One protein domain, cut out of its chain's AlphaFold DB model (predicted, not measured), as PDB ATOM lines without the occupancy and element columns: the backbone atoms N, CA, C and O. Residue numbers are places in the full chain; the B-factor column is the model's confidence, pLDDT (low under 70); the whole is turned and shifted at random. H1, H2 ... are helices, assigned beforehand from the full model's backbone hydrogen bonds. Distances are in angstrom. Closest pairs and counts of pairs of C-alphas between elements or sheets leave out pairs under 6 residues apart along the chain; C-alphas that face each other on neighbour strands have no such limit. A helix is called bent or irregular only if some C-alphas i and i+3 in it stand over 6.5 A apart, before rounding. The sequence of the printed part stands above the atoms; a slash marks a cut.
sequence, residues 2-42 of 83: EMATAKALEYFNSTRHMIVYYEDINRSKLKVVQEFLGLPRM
ATOM      1  N   GLU A   2     127.976 128.881 181.233       61.88
ATOM      2  CA  GLU A   2     127.740 129.926 180.210       61.88
ATOM      3  C   GLU A   2     128.660 129.875 178.965       61.88
ATOM      4  O   GLU A   2     128.191 129.931 177.832       61.88
ATOM      5  N   MET A   3     129.982 129.715 179.137       69.38
ATOM      6  CA  MET A   3     130.915 129.658 177.994       69.38
ATOM      7  C   MET A   3     130.778 128.390 177.137       69.38
ATOM      8  O   MET A   3     131.090 128.418 175.948       69.38
ATOM      9  N   ALA A   4     130.350 127.270 177.725       75.50
ATOM     10  CA  ALA A   4     130.198 126.011 176.995       75.50
ATOM     11  C   ALA A   4     128.921 126.025 176.147       75.50
ATOM     12  O   ALA A   4     128.940 125.578 175.003       75.50
ATOM     13  N   THR A   5     127.840 126.604 176.678       73.81
ATOM     14  CA  THR A   5     126.592 126.832 175.941       73.81
ATOM     15  C   THR A   5     126.782 127.831 174.803       73.81
ATOM     16  O   THR A   5     126.333 127.555 173.694       73.81
ATOM     17  N   ALA A   6     127.504 128.935 175.027       81.69
ATOM     18  CA  ALA A   6     127.786 129.921 173.981       81.69
ATOM     19  C   ALA A   6     128.593 129.326 172.809       81.69
ATOM     20  O   ALA A   6     128.205 129.481 171.654       81.69
ATOM     21  N   LYS A   7     129.664 128.571 173.100       81.69
ATOM     22  CA  LYS A   7     130.462 127.893 172.062       81.69
ATOM     23  C   LYS A   7     129.678 126.809 171.327       81.69
ATOM     24  O   LYS A   7     129.830 126.665 170.122       81.69
ATOM     25  N   ALA A   8     128.839 126.047 172.033       74.06
ATOM     26  CA  ALA A   8     127.973 125.062 171.392       74.06
ATOM     27  C   ALA A   8     127.008 125.742 170.409       74.06
ATOM     28  O   ALA A   8     126.915 125.323 169.260       74.06
ATOM     29  N   LEU A   9     126.350 126.830 170.820       74.06
ATOM     30  CA  LEU A   9     125.458 127.597 169.946       74.06
ATOM     31  C   LEU A   9     126.181 128.150 168.711       74.06
ATOM     32  O   LEU A   9     125.627 128.085 167.618       74.06
ATOM     33  N   GLU A  10     127.410 128.646 168.865       80.38
ATOM     34  CA  GLU A  10     128.238 129.126 167.754       80.38
ATOM     35  C   GLU A  10     128.587 127.999 166.771       80.38
ATOM     36  O   GLU A  10     128.328 128.135 165.575       80.38
ATOM     37  N   TYR A  11     129.097 126.864 167.263       75.31
ATOM     38  CA  TYR A  11     129.481 125.733 166.412       75.31
ATOM     39  C   TYR A  11     128.305 125.089 165.698       75.31
ATOM     40  O   TYR A  11     128.435 124.637 164.559       75.31
ATOM     41  N   PHE A  12     127.155 125.034 166.358       72.19
ATOM     42  CA  PHE A  12     125.992 124.434 165.750       72.19
ATOM     43  C   PHE A  12     125.189 125.435 164.908       72.19
ATOM     44  O   PHE A  12     124.329 124.976 164.169       72.19
ATOM     45  N   ASN A  13     125.468 126.751 164.906       71.94
ATOM     46  CA  ASN A  13     124.638 127.759 164.208       71.94
ATOM     47  C   ASN A  13     124.396 127.466 162.711       71.94
ATOM     48  O   ASN A  13     123.348 127.823 162.177       71.94
ATOM     49  N   SER A  14     125.335 126.771 162.060       74.56
ATOM     50  CA  SER A  14     125.283 126.374 160.650       74.56
ATOM     51  C   SER A  14     124.781 124.940 160.447       74.56
ATOM     52  O   SER A  14     124.598 124.486 159.317       74.56
ATOM     53  N   THR A  15     124.570 124.206 161.539       69.06
ATOM     54  CA  THR A  15     124.055 122.838 161.570       69.06
ATOM     55  C   THR A  15     122.529 122.894 161.627       69.06
ATOM     56  O   THR A  15     121.952 123.668 162.384       69.06
ATOM     57  N   ARG A  16     121.838 122.097 160.801       63.41
ATOM     58  CA  ARG A  16     120.364 122.041 160.765       63.41
ATOM     59  C   ARG A  16     119.800 121.574 162.113       63.41
ATOM     60  O   ARG A  16     119.601 120.383 162.337       63.41
ATOM     61  N   HIS A  17     119.505 122.529 162.985       68.44
ATOM     62  CA  HIS A  17     118.798 122.327 164.238       68.44
ATOM     63  C   HIS A  17     117.317 122.151 163.946       68.44
ATOM     64  O   HIS A  17     116.599 123.113 163.673       68.44
ATOM     65  N   MET A  18     116.838 120.919 163.953       71.94
ATOM     66  CA  MET A  18     115.404 120.697 163.912       71.94
ATOM     67  C   MET A  18     114.761 121.340 165.145       71.94
ATOM     68  O   MET A  18     115.038 120.927 166.268       71.94
ATOM     69  N   ILE A  19     113.892 122.331 164.942       72.81
ATOM     70  CA  ILE A  19     113.060 122.871 166.018       72.81
ATOM     71  C   ILE A  19     111.861 121.932 166.183       72.81
ATOM     72  O   ILE A  19     111.087 121.686 165.247       72.81
ATOM     73  N   VAL A  20     111.745 121.360 167.375       70.44
ATOM     74  CA  VAL A  20     110.679 120.432 167.753       70.44
ATOM     75  C   VAL A  20     109.983 121.000 168.976       70.44
ATOM     76  O   VAL A  20     110.611 121.143 170.023       70.44
ATOM     77  N   TYR A  21     108.696 121.311 168.846       73.69
ATOM     78  CA  TYR A  21     107.870 121.654 169.997       73.69
ATOM     79  C   TYR A  21     107.355 120.380 170.669       73.69
ATOM     80  O   TYR A  21     107.275 119.325 170.033       73.69
ATOM     81  N   TYR A  22     107.029 120.448 171.959       67.06
ATOM     82  CA  TYR A  22     106.592 119.275 172.726       67.06
ATOM     83  C   TYR A  22     105.377 118.595 172.075       67.06
ATOM     84  O   TYR A  22     105.340 117.372 171.923       67.06
ATOM     85  N   GLU A  23     104.433 119.404 171.602       66.75
ATOM     86  CA  GLU A  23     103.246 118.991 170.857       66.75
ATOM     87  C   GLU A  23     103.559 118.261 169.537       66.75
ATOM     88  O   GLU A  23     102.795 117.386 169.120       66.75
ATOM     89  N   ASP A  24     104.708 118.535 168.913       67.38
ATOM     90  CA  ASP A  24     105.112 117.908 167.651       67.38
ATOM     91  C   ASP A  24     105.701 116.506 167.844       67.38
ATOM     92  O   ASP A  24     105.653 115.676 166.922       67.38
ATOM     93  N   ILE A  25     106.282 116.235 169.024       76.31
ATOM     94  CA  ILE A  25     107.024 114.994 169.298       76.31
ATOM     95  C   ILE A  25     106.108 113.794 169.111       76.31
ATOM     96  O   ILE A  25     106.510 112.833 168.470       76.31
ATOM     97  N   ASN A  26     104.878 113.846 169.624       67.38
ATOM     98  CA  ASN A  26     103.985 112.686 169.619       67.38
ATOM     99  C   ASN A  26     103.112 112.578 168.355       67.38
ATOM    100  O   ASN A  26     102.485 111.543 168.133       67.38
ATOM    101  N   ARG A  27     103.056 113.632 167.528       67.69
ATOM    102  CA  ARG A  27     102.180 113.697 166.345       67.69
ATOM    103  C   ARG A  27     102.890 113.295 165.057       67.69
ATOM    104  O   ARG A  27     102.418 112.416 164.345       67.69
ATOM    105  N   SER A  28     104.017 113.930 164.743       74.94
ATOM    106  CA  SER A  28     104.653 113.790 163.422       74.94
ATOM    107  C   SER A  28     106.166 113.624 163.480       74.94
ATOM    108  O   SER A  28     106.754 113.041 162.568       74.94
ATOM    109  N   LYS A  29     106.809 114.083 164.560       83.62
ATOM    110  CA  LYS A  29     108.273 114.122 164.650       83.62
ATOM    111  C   LYS A  29     108.877 112.979 165.465       83.62
ATOM    112  O   LYS A  29     110.100 112.858 165.474       83.62
ATOM    113  N   LEU A  30     108.071 112.092 166.067       87.00
ATOM    114  CA  LEU A  30     108.557 111.022 166.955       87.00
ATOM    115  C   LEU A  30     109.683 110.200 166.327       87.00
ATOM    116  O   LEU A  30     110.738 110.012 166.926       87.00
ATOM    117  N   LYS A  31     109.459 109.735 165.097       88.00
ATOM    118  CA  LYS A  31     110.412 108.901 164.363       88.00
ATOM    119  C   LYS A  31     111.737 109.628 164.130       88.00
ATOM    120  O   LYS A  31     112.797 109.043 164.315       88.00
ATOM    121  N   VAL A  32     111.664 110.904 163.758       86.69
ATOM    122  CA  VAL A  32     112.847 111.716 163.468       86.69
ATOM    123  C   VAL A  32     113.632 112.010 164.745       86.69
ATOM    124  O   VAL A  32     114.856 111.931 164.746       86.69
ATOM    125  N   VAL A  33     112.931 112.270 165.850       86.19
ATOM    126  CA  VAL A  33     113.543 112.459 167.172       86.19
ATOM    127  C   VAL A  33     114.223 111.174 167.650       86.19
ATOM    128  O   VAL A  33     115.356 111.223 168.120       86.19
ATOM    129  N   GLN A  34     113.568 110.019 167.498       89.19
ATOM    130  CA  GLN A  34     114.153 108.723 167.859       89.19
ATOM    131  C   GLN A  34     115.425 108.436 167.056       89.19
ATOM    132  O   GLN A  34     116.432 108.054 167.642       89.19
ATOM    133  N   GLU A  35     115.416 108.686 165.746       89.00
ATOM    134  CA  GLU A  35     116.600 108.526 164.891       89.00
ATOM    135  C   GLU A  35     117.734 109.479 165.269       89.00
ATOM    136  O   GLU A  35     118.878 109.046 165.382       89.00
ATOM    137  N   PHE A  36     117.419 110.754 165.512       85.19
ATOM    138  CA  PHE A  36     118.404 111.755 165.921       85.19
ATOM    139  C   PHE A  36     119.107 111.376 167.232       85.19
ATOM    140  O   PHE A  36     120.314 111.556 167.362       85.19
ATOM    141  N   LEU A  37     118.362 110.820 168.190       86.12
ATOM    142  CA  LEU A  37     118.894 110.384 169.483       86.12
ATOM    143  C   LEU A  37     119.546 108.990 169.443       86.12
ATOM    144  O   LEU A  37     120.060 108.539 170.465       86.12
ATOM    145  N   GLY A  38     119.504 108.282 168.308       88.19
ATOM    146  CA  GLY A  38     119.984 106.900 168.208       88.19
ATOM    147  C   GLY A  38     119.128 105.890 168.984       88.19
ATOM    148  O   GLY A  38     119.622 104.836 169.387       88.19
ATOM    149  N   LEU A  39     117.852 106.204 169.221       87.75
ATOM    150  CA  LEU A  39     116.910 105.345 169.931       87.75
ATOM    151  C   LEU A  39     116.198 104.374 168.973       87.75
ATOM    152  O   LEU A  39     115.905 104.721 167.824       87.75
ATOM    153  N   PRO A  40     115.840 103.165 169.440       90.62
ATOM    154  CA  PRO A  40     115.006 102.252 168.670       90.62
ATOM    155  C   PRO A  40     113.636 102.868 168.358       90.62
ATOM    156  O   PRO A  40     112.983 103.450 169.226       90.62
ATOM    157  N   ARG A  41     113.178 102.697 167.110       89.88
ATOM    158  CA  ARG A  41     111.858 103.164 166.668       89.88
ATOM    159  C   ARG A  41     110.762 102.379 167.386       89.88
ATOM    160  O   ARG A  41     110.614 101.178 167.167       89.88
ATOM    161  N   MET A  42     109.975 103.058 168.211       88.62
ATOM    162  CA  MET A  42     108.862 102.445 168.936       88.62
ATOM    163  C   MET A  42     107.766 103.455 169.247       88.62
ATOM    164  O   MET A  42     108.017 104.654 169.363       88.62
TER     165      MET A  42
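This is residues 2 to 42 of the 83 residues of an uncharacterized protein of Malus baccata (UniProt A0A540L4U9). Two helices stand well away from each other, joined by a drawn-out link, with no shared core; H1 and the link up to residue 17 stick out as a free arm. The irregular helix H2 is at the other end, and residues 37 to 42 fold back after it. The printed part has 41 residues with two named helices, H1 then H2, and no named strand: all helix. It is loose, with a radius of gyration of the C-alphas of 12.9 A, and elongated, spanning 36 by 20 by 19 A.

Find C-alpha 2 at (127.740, 129.926, 180.210); from there H1, residues 2 to 12, runs 15.6 A. H2, residues 22 to 36, also measures 15.6 A and ends at C-alpha 36, (118.404, 111.755, 165.921). It is irregular: C-alphas 28 and 31 are 7.6 A apart.

H1 and H2 are apart, no C-alpha of one within 8 A of the other. Every O i to N i+4 pair of H1 is within hydrogen-bond range; in H2 5 of 11 are, beside 7 of 12 O i to N i+3 pairs.

The C-alphas of Met 3 and Met 42, the two farthest apart, are 36.2 A apart. The printed part has no cut, and the nine-residue link is short. Look for pLDDT under 70 at residues 2 to 3, 15 to 17, 22 to 24 and 26 to 27.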